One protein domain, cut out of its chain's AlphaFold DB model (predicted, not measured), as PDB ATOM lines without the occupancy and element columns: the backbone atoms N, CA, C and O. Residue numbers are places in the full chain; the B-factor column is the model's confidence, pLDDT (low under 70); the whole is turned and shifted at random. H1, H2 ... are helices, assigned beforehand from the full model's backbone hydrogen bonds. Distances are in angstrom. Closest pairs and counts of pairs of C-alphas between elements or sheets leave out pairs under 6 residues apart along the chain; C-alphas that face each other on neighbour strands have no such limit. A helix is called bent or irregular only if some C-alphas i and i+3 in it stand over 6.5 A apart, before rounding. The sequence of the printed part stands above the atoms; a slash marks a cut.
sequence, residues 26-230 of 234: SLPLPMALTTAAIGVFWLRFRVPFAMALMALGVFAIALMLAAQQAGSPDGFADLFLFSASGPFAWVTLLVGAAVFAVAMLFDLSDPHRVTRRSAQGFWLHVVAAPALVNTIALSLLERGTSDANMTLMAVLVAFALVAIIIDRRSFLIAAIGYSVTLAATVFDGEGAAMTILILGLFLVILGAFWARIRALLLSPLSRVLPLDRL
ATOM      1  N   SER A  26     161.824 178.709  92.971       83.88
ATOM      2  CA  SER A  26     163.273 178.826  92.779       83.88
ATOM      3  C   SER A  26     164.105 178.851  94.070       83.88
ATOM      4  O   SER A  26     165.299 178.551  94.008       83.88
ATOM      5  N   LEU A  27     163.529 179.166  95.240       85.75
ATOM      6  CA  LEU A  27     164.311 179.314  96.483       85.75
ATOM      7  C   LEU A  27     164.612 178.022  97.275       85.75
ATOM      8  O   LEU A  27     165.624 178.028  97.986       85.75
ATOM      9  N   PRO A  28     163.838 176.914  97.197       90.06
ATOM     10  CA  PRO A  28     164.120 175.723  97.999       90.06
ATOM     11  C   PRO A  28     165.534 175.176  97.798       90.06
ATOM     12  O   PRO A  28     166.186 174.787  98.766       90.06
ATOM     13  N   LEU A  29     166.040 175.184  96.560       89.62
ATOM     14  CA  LEU A  29     167.376 174.675  96.249       89.62
ATOM     15  C   LEU A  29     168.495 175.549  96.863       89.62
ATOM     16  O   LEU A  29     169.306 174.999  97.612       89.62
ATOM     17  N   PRO A  30     168.552 176.880  96.639       90.75
ATOM     18  CA  PRO A  30     169.494 177.762  97.336       90.75
ATOM     19  C   PRO A  30     169.445 177.642  98.864       90.75
ATOM     20  O   PRO A  30     170.490 177.606  99.520       90.75
ATOM     21  N   MET A  31     168.248 177.535  99.448       91.69
ATOM     22  CA  MET A  31     168.086 177.380 100.896       91.69
ATOM     23  C   MET A  31     168.601 176.028 101.392       91.69
ATOM     24  O   MET A  31     169.275 175.970 102.424       91.69
ATOM     25  N   ALA A  32     168.349 174.949 100.649       93.94
ATOM     26  CA  ALA A  32     168.884 173.625 100.949       93.94
ATOM     27  C   ALA A  32     170.415 173.613 100.883       93.94
ATOM     28  O   ALA A  32     171.059 173.104 101.799       93.94
ATOM     29  N   LEU A  33     171.006 174.241  99.861       95.25
ATOM     30  CA  LEU A  33     172.460 174.381  99.736       95.25
ATOM     31  C   LEU A  33     173.054 175.213 100.876       95.25
ATOM     32  O   LEU A  33     174.077 174.833 101.438       95.25
ATOM     33  N   THR A  34     172.391 176.302 101.268       95.00
ATOM     34  CA  THR A  34     172.815 177.138 102.403       95.00
ATOM     35  C   THR A  34     172.764 176.348 103.709       95.00
ATOM     36  O   THR A  34     173.736 176.323 104.464       95.00
ATOM     37  N   THR A  35     171.669 175.628 103.954       96.12
ATOM     38  CA  THR A  35     171.501 174.777 105.142       96.12
ATOM     39  C   THR A  35     172.547 173.658 105.169       96.12
ATOM     40  O   THR A  35     173.166 173.410 106.205       96.12
ATOM     41  N   ALA A  36     172.821 173.030 104.022       96.44
ATOM     42  CA  ALA A  36     173.861 172.015 103.884       96.44
ATOM     43  C   ALA A  36     175.265 172.591 104.122       96.44
ATOM     44  O   ALA A  36     176.066 171.975 104.825       96.44
ATOM     45  N   ALA A  37     175.560 173.791 103.612       96.75
ATOM     46  CA  ALA A  37     176.825 174.479 103.847       96.75
ATOM     47  C   ALA A  37     177.034 174.796 105.336       96.75
ATOM     48  O   ALA A  37     178.131 174.586 105.858       96.75
ATOM     49  N   ILE A  38     175.980 175.210 106.052       96.56
ATOM     50  CA  ILE A  38     176.011 175.372 107.517       96.56
ATOM     51  C   ILE A  38     176.287 174.023 108.198       96.56
ATOM     52  O   ILE A  38     177.051 173.971 109.162       96.56
ATOM     53  N   GLY A  39     175.739 172.921 107.682       95.50
ATOM     54  CA  GLY A  39     176.042 171.569 108.159       95.50
ATOM     55  C   GLY A  39     177.500 171.169 107.971       95.50
ATOM     56  O   GLY A  39     178.134 170.694 108.914       95.50
ATOM     57  N   VAL A  40     178.079 171.435 106.802       96.88
ATOM     58  CA  VAL A  40     179.513 171.214 106.542       96.88
ATOM     59  C   VAL A  40     180.373 172.086 107.461       96.88
ATOM     60  O   VAL A  40     181.333 171.601 108.067       96.88
ATOM     61  N   PHE A  41     179.999 173.354 107.640       95.69
ATOM     62  CA  PHE A  41     180.640 174.257 108.595       95.69
ATOM     63  C   PHE A  41     180.575 173.695 110.023       95.69
ATOM     64  O   PHE A  41     181.589 173.646 110.729       95.69
ATOM     65  N   TRP A  42     179.414 173.197 110.446       95.81
ATOM     66  CA  TRP A  42     179.256 172.571 111.752       95.81
ATOM     67  C   TRP A  42     180.135 171.326 111.899       95.81
ATOM     68  O   TRP A  42     180.782 171.174 112.935       95.81
ATOM     69  N   LEU A  43     180.244 170.470 110.880       94.25
ATOM     70  CA  LEU A  43     181.120 169.294 110.930       94.25
ATOM     71  C   LEU A  43     182.580 169.679 111.206       94.25
ATOM     72  O   LEU A  43     183.256 168.988 111.979       94.25
ATOM     73  N   ARG A  44     183.043 170.801 110.637       94.88
ATOM     74  CA  ARG A  44     184.426 171.278 110.758       94.88
ATOM     75  C   ARG A  44     184.720 172.046 112.046       94.88
ATOM     76  O   ARG A  44     185.798 171.857 112.616       94.88
ATOM     77  N   PHE A  45     183.820 172.932 112.471       94.19
ATOM     78  CA  PHE A  45     184.059 173.864 113.585       94.19
ATOM     79  C   PHE A  45     183.282 173.514 114.858       94.19
ATOM     80  O   PHE A  45     183.622 173.990 115.943       94.19
ATOM     81  N   ARG A  46     182.253 172.662 114.748       91.12
ATOM     82  CA  ARG A  46     181.417 172.170 115.858       91.12
ATOM     83  C   ARG A  46     180.847 173.299 116.721       91.12
ATOM     84  O   ARG A  46     180.703 173.144 117.936       91.12
ATOM     85  N   VAL A  47     180.534 174.434 116.090       93.94
ATOM     86  CA  VAL A  47     179.940 175.609 116.739       93.94
ATOM     87  C   VAL A  47     178.491 175.283 117.110       93.94
ATOM     88  O   VAL A  47     177.705 174.980 116.214       93.94
ATOM     89  N   PRO A  48     178.102 175.346 118.397       92.44
ATOM     90  CA  PRO A  48     176.759 174.960 118.828       92.44
ATOM     91  C   PRO A  48     175.628 175.744 118.154       92.44
ATOM     92  O   PRO A  48     174.632 175.151 117.755       92.44
ATOM     93  N   PHE A  49     175.818 177.050 117.954       94.19
ATOM     94  CA  PHE A  49     174.830 177.927 117.320       94.19
ATOM     95  C   PHE A  49     174.458 177.496 115.888       94.19
ATOM     96  O   PHE A  49     173.314 177.660 115.472       94.19
ATOM     97  N   ALA A  50     175.383 176.861 115.156       95.50
ATOM     98  CA  ALA A  50     175.109 176.359 113.810       95.50
ATOM     99  C   ALA A  50     173.980 175.309 113.786       95.50
ATOM    100  O   ALA A  50     173.284 175.194 112.783       95.50
ATOM    101  N   MET A  51     173.745 174.590 114.892       94.94
ATOM    102  CA  MET A  51     172.629 173.643 115.004       94.94
ATOM    103  C   MET A  51     171.267 174.340 114.968       94.94
ATOM    104  O   MET A  51     170.358 173.849 114.303       94.94
ATOM    105  N   ALA A  52     171.133 175.494 115.633       95.38
ATOM    106  CA  ALA A  52     169.909 176.291 115.567       95.38
ATOM    107  C   ALA A  52     169.673 176.807 114.145       95.38
ATOM    108  O   ALA A  52     168.565 176.692 113.633       95.38
ATOM    109  N   LEU A  53     170.721 177.307 113.481       96.69
ATOM    110  CA  LEU A  53     170.618 177.777 112.098       96.69
ATOM    111  C   LEU A  53     170.219 176.656 111.133       96.69
ATOM    112  O   LEU A  53     169.381 176.879 110.265       96.69
ATOM    113  N   MET A  54     170.760 175.445 111.300       96.38
ATOM    114  CA  MET A  54     170.326 174.291 110.507       96.38
ATOM    115  C   MET A  54     168.867 173.927 110.768       96.38
ATOM    116  O   MET A  54     168.130 173.695 109.816       96.38
ATOM    117  N   ALA A  55     168.437 173.890 112.033       96.81
ATOM    118  CA  ALA A  55     167.047 173.595 112.379       96.81
ATOM    119  C   ALA A  55     166.085 174.629 111.775       96.81
ATOM    120  O   ALA A  55     165.090 174.246 111.168       96.81
ATOM    121  N   LEU A  56     166.419 175.921 111.864       96.19
ATOM    122  CA  LEU A  56     165.660 177.000 111.226       96.19
ATOM    123  C   LEU A  56     165.676 176.893 109.697       96.19
ATOM    124  O   LEU A  56     164.646 177.111 109.070       96.19
ATOM    125  N   GLY A  57     166.808 176.519 109.096       95.44
ATOM    126  CA  GLY A  57     166.920 176.280 107.657       95.44
ATOM    127  C   GLY A  57     166.000 175.153 107.184       95.44
ATOM    128  O   GLY A  57     165.220 175.346 106.255       95.44
ATOM    129  N   VAL A  58     166.014 174.007 107.873       95.88
ATOM    130  CA  VAL A  58     165.100 172.880 107.604       95.88
ATOM    131  C   VAL A  58     163.643 173.306 107.768       95.88
ATOM    132  O   VAL A  58     162.812 172.975 106.926       95.88
ATOM    133  N   PHE A  59     163.338 174.065 108.818       94.50
ATOM    134  CA  PHE A  59     161.997 174.570 109.086       94.50
ATOM    135  C   PHE A  59     161.502 175.491 107.966       94.50
ATOM    136  O   PHE A  59     160.408 175.301 107.440       94.50
ATOM    137  N   ALA A  60     162.340 176.437 107.539       92.81
ATOM    138  CA  ALA A  60     162.020 177.364 106.465       92.81
ATOM    139  C   ALA A  60     161.828 176.640 105.122       92.81
ATOM    140  O   ALA A  60     160.858 176.913 104.422       92.81
ATOM    141  N   ILE A  61     162.683 175.664 104.793       93.81
ATOM    142  CA  ILE A  61     162.526 174.832 103.588       93.81
ATOM    143  C   ILE A  61     161.214 174.041 103.644       93.81
ATOM    144  O   ILE A  61     160.471 174.021 102.666       93.81
ATOM    145  N   ALA A  62     160.906 173.404 104.774       93.44
ATOM    146  CA  ALA A  62     159.701 172.593 104.918       93.44
ATOM    147  C   ALA A  62     158.420 173.433 104.784       93.44
ATOM    148  O   ALA A  62     157.510 173.049 104.049       93.44
ATOM    149  N   LEU A  63     158.369 174.603 105.433       91.00
ATOM    150  CA  LEU A  63     157.255 175.544 105.291       91.00
ATOM    151  C   LEU A  63     157.123 176.061 103.859       91.00
ATOM    152  O   LEU A  63     156.017 176.200 103.352       91.00
ATOM    153  N   MET A  64     158.244 176.304 103.190       89.12
ATOM    154  CA  MET A  64     158.250 176.788 101.821       89.12
ATOM    155  C   MET A  64     157.739 175.741 100.820       89.12
ATOM    156  O   MET A  64     156.968 176.071  99.922       89.12
ATOM    157  N   LEU A  65     158.107 174.470 101.002       89.88
ATOM    158  CA  LEU A  65     157.568 173.356 100.212       89.88
ATOM    159  C   LEU A  65     156.074 173.124 100.476       89.88
ATOM    160  O   LEU A  65     155.339 172.754  99.560       89.88
ATOM    161  N   ALA A  66     155.618 173.346 101.710       89.56
ATOM    162  CA  ALA A  66     154.196 173.356 102.036       89.56
ATOM    163  C   ALA A  66     153.466 174.517 101.344       89.56
ATOM    164  O   ALA A  66     152.414 174.296 100.747       89.56
ATOM    165  N   ALA A  67     154.051 175.717 101.356       87.94
ATOM    166  CA  ALA A  67     153.454 176.901 100.748       87.94
ATOM    167  C   ALA A  67     153.281 176.769  99.228       87.94
ATOM    168  O   ALA A  67     152.269 177.187  98.677       87.94
ATOM    169  N   GLN A  68     154.225 176.120  98.540       85.19
ATOM    170  CA  GLN A  68     154.092 175.865  97.101       85.19
ATOM    171  C   GLN A  68     152.942 174.913  96.748       85.19
ATOM    172  O   GLN A  68     152.408 174.991  95.647       85.19
ATOM    173  N   GLN A  69     152.566 174.011  97.657       83.88
ATOM    174  CA  GLN A  69     151.497 173.037  97.414       83.88
ATOM    175  C   GLN A  69     150.123 173.543  97.859       83.88
ATOM    176  O   GLN A  69     149.121 173.206  97.234       83.88
ATOM    177  N   ALA A  70     150.070 174.316  98.944       83.81
ATOM    178  CA  ALA A  70     148.825 174.682  99.615       83.81
ATOM    179  C   ALA A  70     148.485 176.183  99.566       83.81
ATOM    180  O   ALA A  70     147.449 176.570 100.099       83.81
ATOM    181  N   GLY A  71     149.315 177.013  98.925       83.00
ATOM    182  CA  GLY A  71     149.204 178.478  98.958       83.00
ATOM    183  C   GLY A  71     150.016 179.088 100.100       83.00
ATOM    184  O   GLY A  71     150.542 178.361 100.929       83.00
ATOM    185  N   SER A  72     150.178 180.411 100.139       80.56
ATOM    186  CA  SER A  72     150.914 181.099 101.211       80.56
ATOM    187  C   SER A  72     150.052 181.289 102.467       80.56
ATOM    188  O   SER A  72     148.864 181.560 102.323       80.56
ATOM    189  N   PRO A  73     150.629 181.209 103.680       81.38
ATOM    190  CA  PRO A  73     149.914 181.561 104.905       81.38
ATOM    191  C   PRO A  73     149.617 183.067 104.940       81.38
ATOM    192  O   PRO A  73     150.477 183.869 104.567       81.38
ATOM    193  N   ASP A  74     148.427 183.447 105.411       81.44
ATOM    194  CA  ASP A  74     147.979 184.846 105.460       81.44
ATOM    195  C   ASP A  74     148.647 185.616 106.614       81.44
ATOM    196  O   ASP A  74     148.885 186.823 106.523       81.44
ATOM    197  N   GLY A  75     149.006 184.917 107.696       84.06
ATOM    198  CA  GLY A  75     149.717 185.490 108.836       84.06
ATOM    199  C   GLY A  75     150.720 184.550 109.506       84.06
ATOM    200  O   GLY A  75     150.736 183.337 109.314       84.06
ATOM    201  N   PHE A  76     151.562 185.118 110.377       84.31
ATOM    202  CA  PHE A  76     152.541 184.346 111.156       84.31
ATOM    203  C   PHE A  76     151.898 183.315 112.093       84.31
ATOM    204  O   PHE A  76     152.511 182.287 112.375       84.31
ATOM    205  N   ALA A  77     150.685 183.581 112.585       86.25
ATOM    206  CA  ALA A  77     149.951 182.658 113.448       86.25
ATOM    207  C   ALA A  77     149.536 181.376 112.702       86.25
ATOM    208  O   ALA A  77     149.573 180.292 113.284       86.25
ATOM    209  N   ASP A  78     149.245 181.476 111.403       87.06
ATOM    210  CA  ASP A  78     148.788 180.358 110.566       87.06
ATOM    211  C   ASP A  78     149.854 179.272 110.406       87.06
ATOM    212  O   ASP A  78     149.542 178.102 110.195       87.06
ATOM    213  N   LEU A  79     151.127 179.630 110.605       87.19
ATOM    214  CA  LEU A  79     152.233 178.674 110.657       87.19
ATOM    215  C   LEU A  79     152.088 177.658 111.801       87.19
ATOM    216  O   LEU A  79     152.678 176.575 111.752       87.19
ATOM    217  N   PHE A  80     151.333 178.015 112.840       90.31
ATOM    218  CA  PHE A  80     151.187 177.257 114.079       90.31
ATOM    219  C   PHE A  80     149.748 176.779 114.322       90.31
ATOM    220  O   PHE A  80     149.555 175.836 115.085       90.31
ATOM    221  N   LEU A  81     148.743 177.391 113.692       89.12
ATOM    222  CA  LEU A  81     147.324 177.111 113.930       89.12
ATOM    223  C   LEU A  81     146.809 175.902 113.138       89.12
ATOM    224  O   LEU A  81     146.819 175.899 111.913       89.12
ATOM    225  N   PHE A  82     146.257 174.898 113.828       89.62
ATOM    226  CA  PHE A  82     145.587 173.760 113.174       89.62
ATOM    227  C   PHE A  82     144.260 174.120 112.498       89.62
ATOM    228  O   PHE A  82     143.781 173.357 111.664       89.62
ATOM    229  N   SER A  83     143.643 175.234 112.891       83.31
ATOM    230  CA  SER A  83     142.428 175.767 112.269       83.31
ATOM    231  C   SER A  83     142.712 176.568 110.998       83.31
ATOM    232  O   SER A  83     141.783 176.801 110.226       83.31
ATOM    233  N   ALA A  84     143.960 176.997 110.786       82.69
ATOM    234  CA  ALA A  84     144.342 177.741 109.597       82.69
ATOM    235  C   ALA A  84     144.308 176.845 108.354       82.69
ATOM    236  O   ALA A  84     144.413 175.617 108.429       82.69
ATOM    237  N   SER A  85     144.147 177.473 107.192       75.12
ATOM    238  CA  SER A  85     144.158 176.748 105.929       75.12
ATOM    239  C   SER A  85     145.574 176.246 105.604       75.12
ATOM    240  O   SER A  85     146.569 176.950 105.769       75.12
ATOM    241  N   GLY A  86     145.670 174.991 105.160       82.06
ATOM    242  CA  GLY A  86     146.923 174.380 104.718       82.06
ATOM    243  C   GLY A  86     147.638 173.493 105.753       82.06
ATOM    244  O   GLY A  86     147.195 173.320 106.887       82.06
ATOM    245  N   PRO A  87     148.755 172.861 105.356       89.12
ATOM    246  CA  PRO A  87     149.458 171.865 106.162       89.12
ATOM    247  C   PRO A  87     150.471 172.471 107.152       89.12
ATOM    248  O   PRO A  87     151.239 171.727 107.761       89.12
ATOM    249  N   PHE A  88     150.522 173.796 107.319       90.75
ATOM    250  CA  PHE A  88     151.621 174.486 108.006       90.75
ATOM    251  C   PHE A  88     151.800 174.087 109.466       90.75
ATOM    252  O   PHE A  88     152.911 173.743 109.862       90.75
ATOM    253  N   ALA A  89     150.717 174.041 110.245       91.62
ATOM    254  CA  ALA A  89     150.783 173.613 111.639       91.62
ATOM    255  C   ALA A  89     151.298 172.172 111.779       91.62
ATOM    256  O   ALA A  89     152.092 171.880 112.673       91.62
ATOM    257  N   TRP A  90     150.918 171.280 110.857       92.88
ATOM    258  CA  TRP A  90     151.443 169.913 110.816       92.88
ATOM    259  C   TRP A  90     152.926 169.877 110.463       92.88
ATOM    260  O   TRP A  90     153.683 169.168 111.123       92.88
ATOM    261  N   VAL A  91     153.360 170.657 109.470       93.50
ATOM    262  CA  VAL A  91     154.783 170.777 109.125       93.50
ATOM    263  C   VAL A  91     155.580 171.292 110.320       93.50
ATOM    264  O   VAL A  91     156.569 170.669 110.706       93.50
ATOM    265  N   THR A  92     155.123 172.370 110.952       94.12
ATOM    266  CA  THR A  92     155.750 172.943 112.143       94.12
ATOM    267  C   THR A  92     155.849 171.926 113.275       94.12
ATOM    268  O   THR A  92     156.923 171.764 113.859       94.12
ATOM    269  N   LEU A  93     154.760 171.207 113.569       95.00
ATOM    270  CA  LEU A  93     154.734 170.209 114.635       95.00
ATOM    271  C   LEU A  93     155.709 169.063 114.347       95.00
ATOM    272  O   LEU A  93     156.489 168.688 115.220       95.00
ATOM    273  N   LEU A  94     155.680 168.508 113.132       96.06
ATOM    274  CA  LEU A  94     156.499 167.354 112.756       96.06
ATOM    275  C   LEU A  94     157.985 167.706 112.700       96.06
ATOM    276  O   LEU A  94     158.812 166.969 113.242       96.06
ATOM    277  N   VAL A  95     158.336 168.846 112.100       96.00
ATOM    278  CA  VAL A  95     159.725 169.323 112.082       96.00
ATOM    279  C   VAL A  95     160.174 169.676 113.498       96.00
ATOM    280  O   VAL A  95     161.258 169.269 113.905       96.00
ATOM    281  N   GLY A  96     159.337 170.352 114.290       96.31
ATOM    282  CA  GLY A  96     159.613 170.650 115.697       96.31
ATOM    283  C   GLY A  96     159.868 169.389 116.525       96.31
ATOM    284  O   GLY A  96     160.831 169.339 117.290       96.31
ATOM    285  N   ALA A  97     159.073 168.336 116.320       96.81
ATOM    286  CA  ALA A  97     159.241 167.043 116.978       96.81
ATOM    287  C   ALA A  97     160.530 166.334 116.536       96.81
ATOM    288  O   ALA A  97     161.246 165.784 117.373       96.81
ATOM    289  N   ALA A  98     160.873 166.388 115.247       97.06
ATOM    290  CA  ALA A  98     162.127 165.843 114.736       97.06
ATOM    291  C   ALA A  98     163.346 166.581 115.318       97.06
ATOM    292  O   ALA A  98     164.283 165.946 115.802       97.06
ATOM    293  N   VAL A  99     163.318 167.918 115.346       96.81
ATOM    294  CA  VAL A  99     164.376 168.745 115.954       96.81
ATOM    295  C   VAL A  99     164.482 168.462 117.452       96.81
ATOM    296  O   VAL A  99     165.593 168.328 117.964       96.81
ATOM    297  N   PHE A 100     163.356 168.300 118.152       95.94
ATOM    298  CA  PHE A 100     163.334 167.899 119.559       95.94
ATOM    299  C   PHE A 100     163.964 166.520 119.782       95.94
ATOM    300  O   PHE A 100     164.783 166.365 120.686       95.94
ATOM    301  N   ALA A 101     163.640 165.531 118.947       95.81
ATOM    302  CA  ALA A 101     164.232 164.200 119.034       95.81
ATOM    303  C   ALA A 101     165.754 164.252 118.829       95.81
ATOM    304  O   ALA A 101     166.504 163.654 119.599       95.81
ATOM    305  N   VAL A 102     166.230 165.026 117.850       95.19
ATOM    306  CA  VAL A 102     167.670 165.239 117.638       95.19
ATOM    307  C   VAL A 102     168.304 165.958 118.833       95.19
ATOM    308  O   VAL A 102     169.383 165.562 119.272       95.19
ATOM    309  N   ALA A 103     167.638 166.963 119.406       93.62
ATOM    310  CA  ALA A 103     168.105 167.654 120.610       93.62
ATOM    311  C   ALA A 103     168.292 166.680 121.784       93.62
ATOM    312  O   ALA A 103     169.346 166.675 122.423       93.62
ATOM    313  N   MET A 104     167.324 165.780 121.981       91.81
ATOM    314  CA  MET A 104     167.386 164.719 122.985       91.81
ATOM    315  C   MET A 104     168.549 163.756 122.753       91.81
ATOM    316  O   MET A 104     169.216 163.368 123.709       91.81
ATOM    317  N   LEU A 105     168.839 163.385 121.501       91.69
ATOM    318  CA  LEU A 105     169.995 162.538 121.193       91.69
ATOM    319  C   LEU A 105     171.310 163.198 121.626       91.69
ATOM    320  O   LEU A 105     172.185 162.519 122.164       91.69
ATOM    321  N   PHE A 106     171.452 164.513 121.433       91.12
ATOM    322  CA  PHE A 106     172.634 165.242 121.894       91.12
ATOM    323  C   PHE A 106     172.715 165.309 123.418       91.12
ATOM    324  O   PHE A 106     173.780 165.019 123.968       91.12
ATOM    325  N   ASP A 107     171.607 165.619 124.086       88.12
ATOM    326  CA  ASP A 107     171.539 165.727 125.546       88.12
ATOM    327  C   ASP A 107     171.831 164.396 126.248       88.12
ATOM    328  O   ASP A 107     172.653 164.347 127.161       88.12
ATOM    329  N   LEU A 108     171.236 163.297 125.773       85.19
ATOM    330  CA  LEU A 108     171.449 161.954 126.329       85.19
ATOM    331  C   LEU A 108     172.855 161.410 126.052       85.19
ATOM    332  O   LEU A 108     173.324 160.511 126.747       85.19
ATOM    333  N   SER A 109     173.535 161.927 125.026       86.75
ATOM    334  CA  SER A 109     174.899 161.508 124.694       86.75
ATOM    335  C   SER A 109     175.976 162.144 125.578       86.75
ATOM    336  O   SER A 109     177.133 161.730 125.498       86.75
ATOM    337  N   ASP A 110     175.620 163.142 126.394       84.62
ATOM    338  CA  ASP A 110     176.538 163.839 127.298       84.62
ATOM    339  C   ASP A 110     175.891 164.118 128.672       84.62
ATOM    340  O   ASP A 110     175.663 165.281 129.026       84.62
ATOM    341  N   PRO A 111     175.605 163.067 129.477       79.25
ATOM    342  CA  PRO A 111     174.882 163.211 130.747       79.25
ATOM    343  C   PRO A 111     175.614 164.102 131.756       79.25
ATOM    344  O   PRO A 111     175.003 164.918 132.442       79.25
ATOM    345  N   HIS A 112     176.945 163.996 131.802       77.88
ATOM    346  CA  HIS A 112     177.795 164.790 132.693       77.88
ATOM    347  C   HIS A 112     178.072 166.209 132.163       77.88
ATOM    348  O   HIS A 112     178.754 166.982 132.831       77.88
ATOM    349  N   ARG A 113     177.548 166.565 130.979       79.06
ATOM    350  CA  ARG A 113     177.683 167.885 130.334       79.06
ATOM    351  C   ARG A 113     179.134 168.372 130.229       79.06
ATOM    352  O   ARG A 113     179.410 169.556 130.412       79.06
ATOM    353  N   VAL A 114     180.055 167.462 129.920       83.31
ATOM    354  CA  VAL A 114     181.497 167.759 129.829       83.31
ATOM    355  C   VAL A 114     181.885 168.178 128.410       83.31
ATOM    356  O   VAL A 114     182.879 168.873 128.199       83.31
ATOM    357  N   THR A 115     181.106 167.776 127.405       85.62
ATOM    358  CA  THR A 115     181.416 168.021 125.996       85.62
ATOM    359  C   THR A 115     180.612 169.186 125.412       85.62
ATOM    360  O   THR A 115     179.689 169.741 126.007       85.62
ATOM    361  N   ARG A 116     180.919 169.545 124.159       84.06
ATOM    362  CA  ARG A 116     180.151 170.546 123.396       84.06
ATOM    363  C   ARG A 116     178.755 170.061 122.973       84.06
ATOM    364  O   ARG A 116     177.997 170.853 122.414       84.06
ATOM    365  N   ARG A 117     178.407 168.787 123.200       85.69
ATOM    366  CA  ARG A 117     177.130 168.195 122.762       85.69
ATOM    367  C   ARG A 117     175.940 168.736 123.547       85.69
ATOM    368  O   ARG A 117     174.939 169.079 122.930       85.69
ATOM    369  N   SER A 118     176.087 168.953 124.855       85.94
ATOM    370  CA  SER A 118     175.048 169.615 125.664       85.94
ATOM    371  C   SER A 118     174.722 171.030 125.159       85.94
ATOM    372  O   SER A 118     173.560 171.432 125.121       85.94
ATOM    373  N   ALA A 119     175.729 171.785 124.698       89.50
ATOM    374  CA  ALA A 119     175.501 173.105 124.107       89.50
ATOM    375  C   ALA A 119     174.782 173.021 122.747       89.50
ATOM    376  O   ALA A 119     173.997 173.902 122.413       89.50
ATOM    377  N   GLN A 120     175.034 171.976 121.955       92.25
ATOM    378  CA  GLN A 120     174.336 171.736 120.685       92.25
ATOM    379  C   GLN A 120     172.862 171.380 120.912       92.25
ATOM    380  O   GLN A 120     171.993 171.970 120.269       92.25
ATOM    381  N   GLY A 121     172.583 170.482 121.864       91.69
ATOM    382  CA  GLY A 121     171.222 170.140 122.283       91.69
ATOM    383  C   GLY A 121     170.450 171.358 122.790       91.69
ATOM    384  O   GLY A 121     169.316 171.582 122.371       91.69
ATOM    385  N   PHE A 122     171.093 172.229 123.578       92.38
ATOM    386  CA  PHE A 122     170.502 173.498 124.019       92.38
ATOM    387  C   PHE A 122     169.973 174.346 122.849       92.38
ATOM    388  O   PHE A 122     168.811 174.744 122.865       92.38
ATOM    389  N   TRP A 123     170.790 174.591 121.819       95.25
ATOM    390  CA  TRP A 123     170.384 175.412 120.670       95.25
ATOM    391  C   TRP A 123     169.263 174.777 119.844       95.25
ATOM    392  O   TRP A 123     168.398 175.491 119.344       95.25
ATOM    393  N   LEU A 124     169.230 173.447 119.739       95.69
ATOM    394  CA  LEU A 124     168.110 172.749 119.104       95.69
ATOM    395  C   LEU A 124     166.825 172.866 119.929       95.69
ATOM    396  O   LEU A 124     165.763 173.119 119.370       95.69
ATOM    397  N   HIS A 125     166.910 172.755 121.257       95.19
ATOM    398  CA  HIS A 125     165.763 172.946 122.147       95.19
ATOM    399  C   HIS A 125     165.206 174.374 122.116       95.19
ATOM    400  O   HIS A 125     164.001 174.542 122.284       95.19
ATOM    401  N   VAL A 126     166.048 175.389 121.887       94.12
ATOM    402  CA  VAL A 126     165.611 176.787 121.697       94.12
ATOM    403  C   VAL A 126     164.710 176.935 120.468       94.12
ATOM    404  O   VAL A 126     163.794 177.748 120.499       94.12
ATOM    405  N   VAL A 127     164.926 176.138 119.419       95.88
ATOM    406  CA  VAL A 127     164.084 176.140 118.209       95.88
ATOM    407  C   VAL A 127     162.874 175.213 118.370       95.88
ATOM    408  O   VAL A 127     161.751 175.587 118.041       95.88
ATOM    409  N   ALA A 128     163.082 174.012 118.910       96.12
ATOM    410  CA  ALA A 128     162.036 173.001 119.025       96.12
ATOM    411  C   ALA A 128     160.935 173.369 120.028       96.12
ATOM    412  O   ALA A 128     159.766 173.086 119.775       96.12
ATOM    413  N   ALA A 129     161.289 173.986 121.162       95.00
ATOM    414  CA  ALA A 129     160.312 174.306 122.199       95.00
ATOM    415  C   ALA A 129     159.237 175.294 121.705       95.00
ATOM    416  O   ALA A 129     158.065 174.943 121.812       95.00
ATOM    417  N   PRO A 130     159.572 176.455 121.103       94.50
ATOM    418  CA  PRO A 130     158.566 177.327 120.499       94.50
ATOM    419  C   PRO A 130     157.768 176.639 119.391       94.50
ATOM    420  O   PRO A 130     156.557 176.792 119.359       94.50
ATOM    421  N   ALA A 131     158.401 175.843 118.522       95.06
ATOM    422  CA  ALA A 131     157.684 175.143 117.455       95.06
ATOM    423  C   ALA A 131     156.588 174.212 118.004       95.06
ATOM    424  O   ALA A 131     155.449 174.259 117.553       95.06
ATOM    425  N   LEU A 132     156.907 173.405 119.019       96.12
ATOM    426  CA  LEU A 132     155.951 172.478 119.627       96.12
ATOM    427  C   LEU A 132     154.910 173.193 120.493       96.12
ATOM    428  O   LEU A 132     153.712 172.934 120.367       96.12
ATOM    429  N   VAL A 133     155.364 174.078 121.384       95.88
ATOM    430  CA  VAL A 133     154.488 174.760 122.339       95.88
ATOM    431  C   VAL A 133     153.557 175.715 121.605       95.88
ATOM    432  O   VAL A 133     152.357 175.643 121.845       95.88
ATOM    433  N   ASN A 134     154.052 176.536 120.672       95.00
ATOM    434  CA  ASN A 134     153.203 177.489 119.959       95.00
ATOM    435  C   ASN A 134     152.138 176.770 119.135       95.00
ATOM    436  O   ASN A 134     150.975 177.149 119.208       95.00
ATOM    437  N   THR A 135     152.495 175.704 118.410       94.56
ATOM    438  CA  THR A 135     151.521 174.971 117.591       94.56
ATOM    439  C   THR A 135     150.399 174.366 118.416       94.56
ATOM    440  O   THR A 135     149.229 174.532 118.080       94.56
ATOM    441  N   ILE A 136     150.724 173.688 119.520       95.19
ATOM    442  CA  ILE A 136     149.695 173.039 120.337       95.19
ATOM    443  C   ILE A 136     148.925 174.078 121.160       95.19
ATOM    444  O   ILE A 136     147.696 174.044 121.191       95.19
ATOM    445  N   ALA A 137     149.624 175.008 121.811       94.81
ATOM    446  CA  ALA A 137     149.006 175.947 122.735       94.81
ATOM    447  C   ALA A 137     148.132 176.977 122.022       94.81
ATOM    448  O   ALA A 137     146.992 177.183 122.436       94.81
ATOM    449  N   LEU A 138     148.620 177.571 120.929       93.88
ATOM    450  CA  LEU A 138     147.848 178.542 120.154       93.88
ATOM    451  C   LEU A 138     146.599 177.888 119.551       93.88
ATOM    452  O   LEU A 138     145.508 178.436 119.660       93.88
ATOM    453  N   SER A 139     146.732 176.672 119.014       93.25
ATOM    454  CA  SER A 139     145.601 175.933 118.438       93.25
ATOM    455  C   SER A 139     144.536 175.523 119.457       93.25
ATOM    456  O   SER A 139     143.379 175.344 119.084       93.25
ATOM    457  N   LEU A 140     144.908 175.305 120.722       93.62
ATOM    458  CA  LEU A 140     143.947 175.028 121.792       93.62
ATOM    459  C   LEU A 140     143.296 176.313 122.300       93.62
ATOM    460  O   LEU A 140     142.086 176.325 122.510       93.62
ATOM    461  N   LEU A 141     144.078 177.383 122.447       91.88
ATOM    462  CA  LEU A 141     143.592 178.678 122.910       91.88
ATOM    463  C   LEU A 141     142.552 179.271 121.946       91.88
ATOM    464  O   LEU A 141     141.500 179.722 122.390       91.88
ATOM    465  N   GLU A 142     142.800 179.182 120.636       91.44
ATOM    466  CA  GLU A 142     141.906 179.695 119.586       91.44
ATOM    467  C   GLU A 142     140.510 179.054 119.620       91.44
ATOM    468  O   GLU A 142     139.523 179.656 119.210       91.44
ATOM    469  N   ARG A 143     140.387 177.829 120.152       90.94
ATOM    470  CA  ARG A 143     139.080 177.165 120.274       90.94
ATOM    471  C   ARG A 143     138.166 177.855 121.284       90.94
ATOM    472  O   ARG A 143     136.957 177.680 121.182       90.94
ATOM    473  N   GLY A 144     138.714 178.540 122.292       87.12
ATOM    474  CA  GLY A 144     137.947 179.298 123.290       87.12
ATOM    475  C   GLY A 144     136.942 178.494 124.132       87.12
ATOM    476  O   GLY A 144     136.081 179.083 124.779       87.12
ATOM    477  N   THR A 145     137.007 177.158 124.129       91.56
ATOM    478  CA  THR A 145     136.083 176.289 124.882       91.56
ATOM    479  C   THR A 145     136.681 175.858 126.220       91.56
ATOM    480  O   THR A 145     137.899 175.732 126.359       91.56
ATOM    481  N   SER A 146     135.827 175.568 127.209       90.25
ATOM    482  CA  SER A 146     136.273 175.086 128.529       90.25
ATOM    483  C   SER A 146     137.095 173.791 128.424       90.25
ATOM    484  O   SER A 146     138.169 173.689 129.019       90.25
ATOM    485  N   ASP A 147     136.668 172.852 127.574       92.94
ATOM    486  CA  ASP A 147     137.392 171.601 127.319       92.94
ATOM    487  C   ASP A 147     138.779 171.842 126.703       92.94
ATOM    488  O   ASP A 147     139.759 171.183 127.071       92.94
ATOM    489  N   ALA A 148     138.896 172.810 125.786       93.44
ATOM    490  CA  ALA A 148     140.178 173.181 125.195       93.44
ATOM    491  C   ALA A 148     141.109 173.837 126.222       93.44
ATOM    492  O   ALA A 148     142.294 173.511 126.245       93.44
ATOM    493  N   ASN A 149     140.580 174.671 127.122       92.69
ATOM    494  CA  ASN A 149     141.343 175.273 128.220       92.69
ATOM    495  C   ASN A 149     141.849 174.216 129.213       92.69
ATOM    496  O   ASN A 149     143.005 174.263 129.636       92.69
ATOM    497  N   MET A 150     141.026 173.216 129.541       93.88
ATOM    498  CA  MET A 150     141.439 172.096 130.394       93.88
ATOM    499  C   MET A 150     142.501 171.223 129.709       93.88
ATOM    500  O   MET A 150     143.489 170.831 130.336       93.88
ATOM    501  N   THR A 151     142.351 170.981 128.405       95.25
ATOM    502  CA  THR A 151     143.360 170.283 127.592       95.25
ATOM    503  C   THR A 151     144.664 171.079 127.529       95.25
ATOM    504  O   THR A 151     145.742 170.508 127.689       95.25
ATOM    505  N   LEU A 152     144.587 172.402 127.355       95.12
ATOM    506  CA  LEU A 152     145.743 173.295 127.340       95.12
ATOM    507  C   LEU A 152     146.479 173.257 128.677       95.12
ATOM    508  O   LEU A 152     147.696 173.098 128.692       95.12
ATOM    509  N   MET A 153     145.755 173.316 129.796       94.25
ATOM    510  CA  MET A 153     146.339 173.154 131.128       94.25
ATOM    511  C   MET A 153     147.112 171.833 131.240       94.25
ATOM    512  O   MET A 153     148.270 171.834 131.659       94.25
ATOM    513  N   ALA A 154     146.512 170.714 130.819       95.50
ATOM    514  CA  ALA A 154     147.161 169.404 130.849       95.50
ATOM    515  C   ALA A 154     148.426 169.356 129.972       95.50
ATOM    516  O   ALA A 154     149.456 168.833 130.399       95.50
ATOM    517  N   VAL A 155     148.381 169.950 128.775       94.75
ATOM    518  CA  VAL A 155     149.533 170.054 127.866       94.75
ATOM    519  C   VAL A 155     150.652 170.909 128.464       94.75
ATOM    520  O   VAL A 155     151.815 170.515 128.408       94.75
ATOM    521  N   LEU A 156     150.334 172.060 129.064       94.19
ATOM    522  CA  LEU A 156     151.331 172.935 129.691       94.19
ATOM    523  C   LEU A 156     151.996 172.249 130.889       94.19
ATOM    524  O   LEU A 156     153.217 172.325 131.040       94.19
ATOM    525  N   VAL A 157     151.225 171.512 131.693       92.62
ATOM    526  CA  VAL A 157     151.769 170.670 132.769       92.62
ATOM    527  C   VAL A 157     152.670 169.577 132.195       92.62
ATOM    528  O   VAL A 157     153.774 169.377 132.700       92.62
ATOM    529  N   ALA A 158     152.269 168.910 131.110       93.69
ATOM    530  CA  ALA A 158     153.103 167.909 130.449       93.69
ATOM    531  C   ALA A 158     154.430 168.507 129.950       93.69
ATOM    532  O   ALA A 158     155.492 167.939 130.209       93.69
ATOM    533  N   PHE A 159     154.410 169.685 129.316       92.75
ATOM    534  CA  PHE A 159     155.634 170.381 128.909       92.75
ATOM    535  C   PHE A 159     156.496 170.807 130.096       92.75
ATOM    536  O   PHE A 159     157.720 170.699 130.019       92.75
ATOM    537  N   ALA A 160     155.895 171.244 131.205       90.50
ATOM    538  CA  ALA A 160     156.630 171.564 132.424       90.50
ATOM    539  C   ALA A 160     157.324 170.325 133.012       90.50
ATOM    540  O   ALA A 160     158.498 170.394 133.378       90.50
ATOM    541  N   LEU A 161     156.647 169.174 133.038       89.06
ATOM    542  CA  LEU A 161     157.240 167.904 133.466       89.06
ATOM    543  C   LEU A 161     158.396 167.491 132.550       89.06
ATOM    544  O   LEU A 161     159.482 167.176 133.036       89.06
ATOM    545  N   VAL A 162     158.199 167.560 131.231       88.81
ATOM    546  CA  VAL A 162     159.246 167.295 130.232       88.81
ATOM    547  C   VAL A 162     160.452 168.220 130.444       88.81
ATOM    548  O   VAL A 162     161.589 167.751 130.476       88.81
ATOM    549  N   ALA A 163     160.220 169.516 130.673       88.75
ATOM    550  CA  ALA A 163     161.268 170.499 130.943       88.75
ATOM    551  C   ALA A 163     162.099 170.143 132.187       88.75
ATOM    552  O   ALA A 163     163.330 170.233 132.153       88.75
ATOM    553  N   ILE A 164     161.435 169.719 133.268       86.94
ATOM    554  CA  ILE A 164     162.079 169.306 134.523       86.94
ATOM    555  C   ILE A 164     162.896 168.022 134.323       86.94
ATOM    556  O   ILE A 164     164.040 167.949 134.776       86.94
ATOM    557  N   ILE A 165     162.341 167.027 133.625       84.12
ATOM    558  CA  ILE A 165     163.000 165.732 133.387       84.12
ATOM    559  C   ILE A 165     164.297 165.919 132.591       84.12
ATOM    560  O   ILE A 165     165.343 165.398 132.985       84.12
ATOM    561  N   ILE A 166     164.247 166.696 131.506       82.75
ATOM    562  CA  ILE A 166     165.391 166.907 130.598       82.75
ATOM    563  C   ILE A 166     166.383 167.941 131.169       82.75
ATOM    564  O   ILE A 166     167.510 168.059 130.692       82.75
ATOM    565  N   ASP A 167     166.007 168.673 132.224       85.00
ATOM    566  CA  ASP A 167     166.777 169.801 132.762       85.00
ATOM    567  C   ASP A 167     166.988 170.915 131.717       85.00
ATOM    568  O   ASP A 167     168.110 171.386 131.475       85.00
ATOM    569  N   ARG A 168     165.897 171.314 131.044       84.38
ATOM    570  CA  ARG A 168     165.905 172.326 129.974       84.38
ATOM    571  C   ARG A 168     164.783 173.347 130.153       84.38
ATOM    572  O   ARG A 168     163.612 173.067 129.927       84.38
ATOM    573  N   ARG A 169     165.168 174.584 130.492       89.06
ATOM    574  CA  ARG A 169     164.249 175.711 130.755       89.06
ATOM    575  C   ARG A 169     163.542 176.266 129.509       89.06
ATOM    576  O   ARG A 169     162.576 177.006 129.658       89.06
ATOM    577  N   SER A 170     163.996 175.935 128.298       89.56
ATOM    578  CA  SER A 170     163.448 176.482 127.045       89.56
ATOM    579  C   SER A 170     161.958 176.178 126.851       89.56
ATOM    580  O   SER A 170     161.220 177.051 126.406       89.56
ATOM    581  N   PHE A 171     161.503 174.985 127.247       89.81
ATOM    582  CA  PHE A 171     160.085 174.604 127.208       89.81
ATOM    583  C   PHE A 171     159.223 175.442 128.142       89.81
ATOM    584  O   PHE A 171     158.137 175.861 127.754       89.81
ATOM    585  N   LEU A 172     159.723 175.737 129.345       90.75
ATOM    586  CA  LEU A 172     159.013 176.619 130.262       90.75
ATOM    587  C   LEU A 172     158.915 178.020 129.691       90.75
ATOM    588  O   LEU A 172     157.816 178.544 129.641       90.75
ATOM    589  N   ILE A 173     160.025 178.583 129.203       91.94
ATOM    590  CA  ILE A 173     160.053 179.932 128.619       91.94
ATOM    591  C   ILE A 173     159.038 180.057 127.472       91.94
ATOM    592  O   ILE A 173     158.289 181.030 127.444       91.94
ATOM    593  N   ALA A 174     158.956 179.061 126.584       91.94
ATOM    594  CA  ALA A 174     157.960 179.034 125.510       91.94
ATOM    595  C   ALA A 174     156.509 178.953 126.034       91.94
ATOM    596  O   ALA A 174     155.600 179.512 125.432       91.94
ATOM    597  N   ALA A 175     156.289 178.294 127.174       92.31
ATOM    598  CA  ALA A 175     154.974 178.084 127.776       92.31
ATOM    599  C   ALA A 175     154.480 179.245 128.669       92.31
ATOM    600  O   ALA A 175     153.282 179.296 128.963       92.31
ATOM    601  N   ILE A 176     155.350 180.175 129.103       91.81
ATOM    602  CA  ILE A 176     154.986 181.242 130.067       91.81
ATOM    603  C   ILE A 176     153.823 182.082 129.540       91.81
ATOM    604  O   ILE A 176     152.833 182.253 130.249       91.81
ATOM    605  N   GLY A 177     153.924 182.573 128.300       91.56
ATOM    606  CA  GLY A 177     152.894 183.424 127.699       91.56
ATOM    607  C   GLY A 177     151.528 182.739 127.693       91.56
ATOM    608  O   GLY A 177     150.561 183.288 128.210       91.56
ATOM    609  N   TYR A 178     151.477 181.489 127.230       92.81
ATOM    610  CA  TYR A 178     150.246 180.695 127.197       92.81
ATOM    611  C   TYR A 178     149.687 180.391 128.587       92.81
ATOM    612  O   TYR A 178     148.473 180.373 128.761       92.81
ATOM    613  N   SER A 179     150.551 180.192 129.584       90.81
ATOM    614  CA  SER A 179     150.129 179.966 130.972       90.81
ATOM    615  C   SER A 179     149.458 181.210 131.558       90.81
ATOM    616  O   SER A 179     148.431 181.104 132.224       90.81
ATOM    617  N   VAL A 180     150.016 182.391 131.276       91.19
ATOM    618  CA  VAL A 180     149.447 183.679 131.695       91.19
ATOM    619  C   VAL A 180     148.123 183.941 130.985       91.19
ATOM    620  O   VAL A 180     147.145 184.284 131.646       91.19
ATOM    621  N   THR A 181     148.058 183.736 129.668       91.00
ATOM    622  CA  THR A 181     146.814 183.915 128.909       91.00
ATOM    623  C   THR A 181     145.734 182.947 129.381       91.00
ATOM    624  O   THR A 181     144.614 183.376 129.639       91.00
ATOM    625  N   LEU A 182     146.067 181.671 129.591       90.62
ATOM    626  CA  LEU A 182     145.130 180.686 130.127       90.62
ATOM    627  C   LEU A 182     144.611 181.103 131.512       90.62
ATOM    628  O   LEU A 182     143.403 181.091 131.742       90.62
ATOM    629  N   ALA A 183     145.497 181.525 132.417       88.75
ATOM    630  CA  ALA A 183     145.100 182.009 133.738       88.75
ATOM    631  C   ALA A 183     144.163 183.226 133.653       88.75
ATOM    632  O   ALA A 183     143.181 183.289 134.385       88.75
ATOM    633  N   ALA A 184     144.412 184.157 132.732       87.81
ATOM    634  CA  ALA A 184     143.510 185.284 132.506       87.81
ATOM    635  C   ALA A 184     142.132 184.822 131.999       87.81
ATOM    636  O   ALA A 184     141.117 185.288 132.501       87.81
ATOM    637  N   THR A 185     142.090 183.870 131.057       86.50
ATOM    638  CA  THR A 185     140.828 183.378 130.471       86.50
ATOM    639  C   THR A 185     139.975 182.545 131.430       86.50
ATOM    640  O   THR A 185     138.756 182.539 131.312       86.50
ATOM    641  N   VAL A 186     140.591 181.815 132.366       86.00
ATOM    642  CA  VAL A 186     139.869 180.909 133.280       86.00
ATOM    643  C   VAL A 186     139.336 181.642 134.513       86.00
ATOM    644  O   VAL A 186     138.286 181.273 135.033       86.00
ATOM    645  N   PHE A 187     140.042 182.670 134.990       83.06
ATOM    646  CA  PHE A 187     139.757 183.355 136.258       83.06
ATOM    647  C   PHE A 187     139.179 184.769 136.069       83.06
ATOM    648  O   PHE A 187     139.491 185.663 136.855       83.06
ATOM    649  N   ASP A 188     138.381 184.960 135.016       71.12
ATOM    650  CA  ASP A 188     137.834 186.235 134.528       71.12
ATOM    651  C   ASP A 188     137.416 187.232 135.646       71.12
ATOM    652  O   ASP A 188     136.836 186.841 136.664       71.12
ATOM    653  N   GLY A 189     137.697 188.533 135.475       70.75
ATOM    654  CA  GLY A 189     137.310 189.608 136.416       70.75
ATOM    655  C   GLY A 189     138.376 190.046 137.445       70.75
ATOM    656  O   GLY A 189     139.540 190.256 137.103       70.75
ATOM    657  N   GLU A 190     137.980 190.244 138.715       68.31
ATOM    658  CA  GLU A 190     138.822 190.801 139.805       68.31
ATOM    659  C   GLU A 190     139.960 189.869 140.266       68.31
ATOM    660  O   GLU A 190     140.977 190.328 140.791       68.31
ATOM    661  N   GLY A 191     139.820 188.556 140.056       76.50
ATOM    662  CA  GLY A 191     140.800 187.551 140.477       76.50
ATOM    663  C   GLY A 191     141.989 187.392 139.529       76.50
ATOM    664  O   GLY A 191     143.048 186.936 139.959       76.50
ATOM    665  N   ALA A 192     141.861 187.797 138.262       81.50
ATOM    666  CA  ALA A 192     142.863 187.538 137.228       81.50
ATOM    667  C   ALA A 192     144.234 188.150 137.556       81.50
ATOM    668  O   ALA A 192     145.260 187.482 137.419       81.50
ATOM    669  N   ALA A 193     144.269 189.388 138.060       85.31
ATOM    670  CA  ALA A 193     145.516 190.049 138.449       85.31
ATOM    671  C   ALA A 193     146.234 189.297 139.584       85.31
ATOM    672  O   ALA A 193     147.445 189.083 139.521       85.31
ATOM    673  N   MET A 194     145.478 188.843 140.589       87.50
ATOM    674  CA  MET A 194     146.022 188.053 141.693       87.50
ATOM    675  C   MET A 194     146.493 186.677 141.211       87.50
ATOM    676  O   MET A 194     147.578 186.241 141.586       87.50
ATOM    677  N   THR A 195     145.741 186.016 140.332       86.62
ATOM    678  CA  THR A 195     146.134 184.728 139.743       86.62
ATOM    679  C   THR A 195     147.416 184.851 138.928       86.62
ATOM    680  O   THR A 195     148.314 184.027 139.086       86.62
ATOM    681  N   ILE A 196     147.551 185.886 138.096       87.75
ATOM    682  CA  ILE A 196     148.772 186.140 137.321       87.75
ATOM    683  C   ILE A 196     149.950 186.428 138.258       87.75
ATOM    684  O   ILE A 196     151.051 185.938 138.014       87.75
ATOM    685  N   LEU A 197     149.731 187.165 139.350       89.81
ATOM    686  CA  LEU A 197     150.759 187.420 140.361       89.81
ATOM    687  C   LEU A 197     151.196 186.126 141.057       89.81
ATOM    688  O   LEU A 197     152.396 185.865 141.158       89.81
ATOM    689  N   ILE A 198     150.249 185.288 141.490       90.12
ATOM    690  CA  ILE A 198     150.524 183.977 142.098       90.12
ATOM    691  C   ILE A 198     151.262 183.074 141.107       90.12
ATOM    692  O   ILE A 198     152.250 182.440 141.473       90.12
ATOM    693  N   LEU A 199     150.825 183.044 139.846       90.38
ATOM    694  CA  LEU A 199     151.474 182.286 138.781       90.38
ATOM    695  C   LEU A 199     152.902 182.787 138.540       90.38
ATOM    696  O   LEU A 199     153.827 181.986 138.451       90.38
ATOM    697  N   GLY A 200     153.108 184.102 138.484       89.62
ATOM    698  CA  GLY A 200     154.428 184.714 138.354       89.62
ATOM    699  C   GLY A 200     155.345 184.345 139.521       89.62
ATOM    700  O   GLY A 200     156.477 183.914 139.301       89.62
ATOM    701  N   LEU A 201     154.843 184.424 140.755       92.44
ATOM    702  CA  LEU A 201     155.573 183.998 141.951       92.44
ATOM    703  C   LEU A 201     155.937 182.509 141.881       92.44
ATOM    704  O   LEU A 201     157.082 182.142 142.145       92.44
ATOM    705  N   PHE A 202     154.994 181.661 141.470       90.25
ATOM    706  CA  PHE A 202     155.230 180.236 141.261       90.25
ATOM    707  C   PHE A 202     156.331 179.987 140.222       90.25
ATOM    708  O   PHE A 202     157.248 179.210 140.484       90.25
ATOM    709  N   LEU A 203     156.305 180.681 139.082       89.00
ATOM    710  CA  LEU A 203     157.326 180.559 138.036       89.00
ATOM    711  C   LEU A 203     158.710 181.036 138.509       89.00
ATOM    712  O   LEU A 203     159.719 180.410 138.174       89.00
ATOM    713  N   VAL A 204     158.777 182.092 139.326       90.56
ATOM    714  CA  VAL A 204     160.029 182.561 139.946       90.56
ATOM    715  C   VAL A 204     160.582 181.518 140.916       90.56
ATOM    716  O   VAL A 204     161.764 181.183 140.839       90.56
ATOM    717  N   ILE A 205     159.739 180.958 141.790       89.69
ATOM    718  CA  ILE A 205     160.123 179.887 142.726       89.69
ATOM    719  C   ILE A 205     160.603 178.657 141.953       89.69
ATOM    720  O   ILE A 205     161.660 178.108 142.268       89.69
ATOM    721  N   LEU A 206     159.877 178.256 140.906       87.56
ATOM    722  CA  LEU A 206     160.245 177.143 140.035       87.56
ATOM    723  C   LEU A 206     161.625 177.368 139.401       87.56
ATOM    724  O   LEU A 206     162.462 176.467 139.401       87.56
ATOM    725  N   GLY A 207     161.896 178.579 138.907       85.31
ATOM    726  CA  GLY A 207     163.191 178.947 138.332       85.31
ATOM    727  C   GLY A 207     164.333 179.003 139.355       85.31
ATOM    728  O   GLY A 207     165.443 178.552 139.056       85.31
ATOM    729  N   ALA A 208     164.069 179.525 140.556       87.19
ATOM    730  CA  ALA A 208     165.053 179.681 141.629       87.19
ATOM    731  C   ALA A 208     165.431 178.341 142.281       87.19
ATOM    732  O   ALA A 208     166.609 178.067 142.507       87.19
ATOM    733  N   PHE A 209     164.447 177.479 142.538       87.88
ATOM    734  CA  PHE A 209     164.630 176.180 143.195       87.88
ATOM    735  C   PHE A 209     164.669 175.003 142.217       87.88
ATOM    736  O   PHE A 209     164.507 173.853 142.626       87.88
ATOM    737  N   TRP A 210     164.934 175.281 140.939       85.62
ATOM    738  CA  TRP A 210     164.922 174.315 139.840       85.62
ATOM    739  C   TRP A 210     165.610 172.983 140.171       85.62
ATOM    740  O   TRP A 210     164.998 171.923 140.057       85.62
ATOM    741  N   ALA A 211     166.861 173.036 140.642       83.25
ATOM    742  CA  ALA A 211     167.642 171.841 140.966       83.25
ATOM    743  C   ALA A 211     166.990 170.994 142.074       83.25
ATOM    744  O   ALA A 211     166.876 169.779 141.933       83.25
ATOM    745  N   ARG A 212     166.475 171.638 143.132       83.69
ATOM    746  CA  ARG A 212     165.822 170.947 144.257       83.69
ATOM    747  C   ARG A 212     164.499 170.305 143.843       83.69
ATOM    748  O   ARG A 212     164.242 169.158 144.192       83.69
ATOM    749  N   ILE A 213     163.674 171.031 143.085       82.75
ATOM    750  CA  ILE A 213     162.384 170.534 142.576       82.75
ATOM    751  C   ILE A 213     162.609 169.322 141.669       82.75
ATOM    752  O   ILE A 213     161.927 168.307 141.798       82.75
ATOM    753  N   ARG A 214     163.619 169.400 140.799       82.50
ATOM    754  CA  ARG A 214     164.025 168.296 139.932       82.50
ATOM    755  C   ARG A 214     164.488 167.077 140.730       82.50
ATOM    756  O   ARG A 214     164.027 165.976 140.444       82.50
ATOM    757  N   ALA A 215     165.352 167.258 141.728       80.56
ATOM    758  CA  ALA A 215     165.821 166.160 142.573       80.56
ATOM    759  C   ALA A 215     164.663 165.453 143.295       80.56
ATOM    760  O   ALA A 215     164.589 164.224 143.291       80.56
ATOM    761  N   LEU A 216     163.708 166.220 143.831       82.81
ATOM    762  CA  LEU A 216     162.528 165.673 144.498       82.81
ATOM    763  C   LEU A 216     161.649 164.866 143.531       82.81
ATOM    764  O   LEU A 216     161.277 163.738 143.849       82.81
ATOM    765  N   LEU A 217     161.362 165.408 142.343       80.44
ATOM    766  CA  LEU A 217     160.508 164.764 141.338       80.44
ATOM    767  C   LEU A 217     161.146 163.525 140.696       80.44
ATOM    768  O   LEU A 217     160.437 162.574 140.369       80.44
ATOM    769  N   LEU A 218     162.471 163.508 140.531       76.62
ATOM    770  CA  LEU A 218     163.189 162.358 139.973       76.62
ATOM    771  C   LEU A 218     163.452 161.255 141.010       76.62
ATOM    772  O   LEU A 218     163.626 160.100 140.620       76.62
ATOM    773  N   SER A 219     163.428 161.563 142.312       71.50
ATOM    774  CA  SER A 219     163.661 160.572 143.373       71.50
ATOM    775  C   SER A 219     162.702 159.362 143.343       71.50
ATOM    776  O   SER A 219     163.209 158.236 143.409       71.50
ATOM    777  N   PRO A 220     161.369 159.500 143.144       71.38
ATOM    778  CA  PRO A 220     160.475 158.347 143.011       71.38
ATOM    779  C   PRO A 220     160.530 157.683 141.625       71.38
ATOM    780  O   PRO A 220     160.284 156.483 141.517       71.38
ATOM    781  N   LEU A 221     160.865 158.431 140.564       65.12
ATOM    782  CA  LEU A 221     160.931 157.909 139.188       65.12
ATOM    783  C   LEU A 221     162.233 157.154 138.876       65.12
ATOM    784  O   LEU A 221     162.359 156.557 137.804       65.12
ATOM    785  N   SER A 222     163.165 157.134 139.829       58.78
ATOM    786  CA  SER A 222     164.463 156.459 139.751       58.78
ATOM    787  C   SER A 222     164.396 154.965 139.415       58.78
ATOM    788  O   SER A 222     165.368 154.410 138.915       58.78
ATOM    789  N   ARG A 223     163.252 154.307 139.651       60.00
ATOM    790  CA  ARG A 223     163.034 152.889 139.316       60.00
ATOM    791  C   ARG A 223     162.534 152.628 137.890       60.00
ATOM    792  O   ARG A 223     162.571 151.479 137.466       60.00
ATOM    793  N   VAL A 224     162.030 153.640 137.179       63.00
ATOM    794  CA  VAL A 224     161.336 153.465 135.883       63.00
ATOM    795  C   VAL A 224     162.095 154.116 134.727       63.00
ATOM    796  O   VAL A 224     162.067 153.606 133.609       63.00
ATOM    797  N   LEU A 225     162.790 155.229 134.975       62.34
ATOM    798  CA  LEU A 225     163.588 155.908 133.955       62.34
ATOM    799  C   LEU A 225     165.048 155.431 133.977       62.34
ATOM    800  O   LEU A 225     165.598 155.235 135.059       62.34
ATOM    801  N   PRO A 226     165.712 155.309 132.809       63.88
ATOM    802  CA  PRO A 226     167.144 155.034 132.736       63.88
ATOM    803  C   PRO A 226     167.936 156.259 133.220       63.88
ATOM    804  O   PRO A 226     168.336 157.119 132.430       63.88
ATOM    805  N   LEU A 227     168.129 156.347 134.537       60.47
ATOM    806  CA  LEU A 227     168.825 157.443 135.215       60.47
ATOM    807  C   LEU A 227     170.267 157.623 134.733       60.47
ATOM    808  O   LEU A 227     170.758 158.746 134.706       60.47
ATOM    809  N   ASP A 228     170.906 156.551 134.274       62.00
ATOM    810  CA  ASP A 228     172.296 156.529 133.802       62.00
ATOM    811  C   ASP A 228     172.537 157.449 132.590       62.00
ATOM    812  O   ASP A 228     173.676 157.794 132.273       62.00
ATOM    813  N   ARG A 229     171.463 157.829 131.882       60.81
ATOM    814  CA  ARG A 229     171.514 158.699 130.697       60.81
ATOM    815  C   ARG A 229     171.020 160.120 130.954       60.81
ATOM    816  O   ARG A 229     171.108 160.950 130.051       60.81
ATOM    817  N   LEU A 230     170.496 160.411 132.143       60.03
ATOM    818  CA  LEU A 230     170.006 161.739 132.504       60.03
ATOM    819  C   LEU A 230     171.068 162.505 133.310       60.03
ATOM    820  O   LEU A 230     171.867 161.886 134.013       60.03
TER     821      LEU A 230
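What this domain is: This is residues 26 to 230 of the 234 residues of an uncharacterized protein of Rhodobacteraceae bacterium R_SAG2 (UniProt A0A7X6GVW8). The domain is a broad slab of helices set roughly side by side, each running against the one before it, from H1 at one far edge through H2, H4, H5, H6 and H7 to H8 at the other. H5 is in the middle, with H2, H4, H6 and H7 packed on it, while H9 crosses one end of H6 and the small H3 packs on the first residues of H4. The printed part has 205 residues, with nine named helices in the order H1 to H9 and no named strand, and its class is all helix. It is compact, with a radius of gyration of the C-alphas of 18.9 A, and it spans 54 by 45 by 27 A.

Where its parts are: H1, residues 28 to 45, starts with C-alpha 28 at (164.120, 175.723, 97.999) and is 25.4 A long from first to last C-alpha. H2, residues 49 to 70, measures 31.6 A. H3, residues 76 to 79, measures 5.7 A. H4, residues 88 to 108, is 29.8 A long. H5, residues 117 to 141, is the longest at 35.1 A, from C-alpha 117 at (177.130, 168.195, 122.762) to C-alpha 141 at (143.592, 178.678, 122.910). H5 has a kink of 31 degrees near residue 124; it is neither bent nor irregular, but only just: C-alphas 127 and 130 are 6.1 A apart. H6, residues 146 to 166, measures 30.3 A. H7, residues 170 to 186, measures 24.8 A and has a kink of 36 degrees near residue 177; it is irregular, with C-alphas 174 and 177 7.1 A apart. H8, residues 192 to 208, is 23.9 A long. H9, residues 210 to 221, is 16.9 A long and only just irregular, with C-alphas 217 and 220 6.6 A apart; its C-alpha 221 is at (160.931, 157.909, 139.188).

How they stand to each other: H5 is the hub and touches four helices; H2, H4, H5, H6 and H7 form an up and down bundle, helices lined up with each running against the one before. H4 and H5 are a hairpin, a shallow tilt of 32 degrees, opposite ways, with the closest C-alphas those of Ala 103 and Gly 121, 4.3 A apart. H5 touches H6 with residues 133 to 141 alone, at 7 degrees, a shallow tilt, closest at the C-alphas of Leu 140 and Ala 148, 5.4 A. H5 and H7 touch and run the same way at a shallow tilt of 19 degrees, closest at the C-alphas of Ala 129 and Phe 171, 5.0 A. H2 touches H5 with residues 49 to 56 alone, at a steep tilt of 36 degrees, only just steep; the closest C-alphas are those of Ala 52 and Trp 123, 5.2 A. Farther out, H1 touches H2, closest at the C-alphas of Thr 35 and Gly 57, 5.4 A. H8 touches H7, closest at the C-alphas of Ala 184 and Ala 192, 5.3 A. H3 touches H4, closest at the C-alphas of Leu 79 and Phe 88, 5.0 A. H9 touches H6, about perpendicular at 86 degrees, closest at the C-alphas of Ile 164 and Arg 214, 5.8 A. H1 and H8 are apart. Every O i to N i+4 pair is within hydrogen-bond range in H1, H4, H6 and H8; the counts are 17 of 18 in H2, 19 of 21 in H5, 11 of 13 in H7 and 6 of 8 in H9, and H3 is too short for such a pair.

The domain as a whole: The C-alphas farthest apart, those of Arg 44 and Glu 190, are 57.5 A apart. The printed part has no cut, and no link is long. The mean pLDDT of the printed part is 88.4; residue 190 and residues 221 to 230 are under 70.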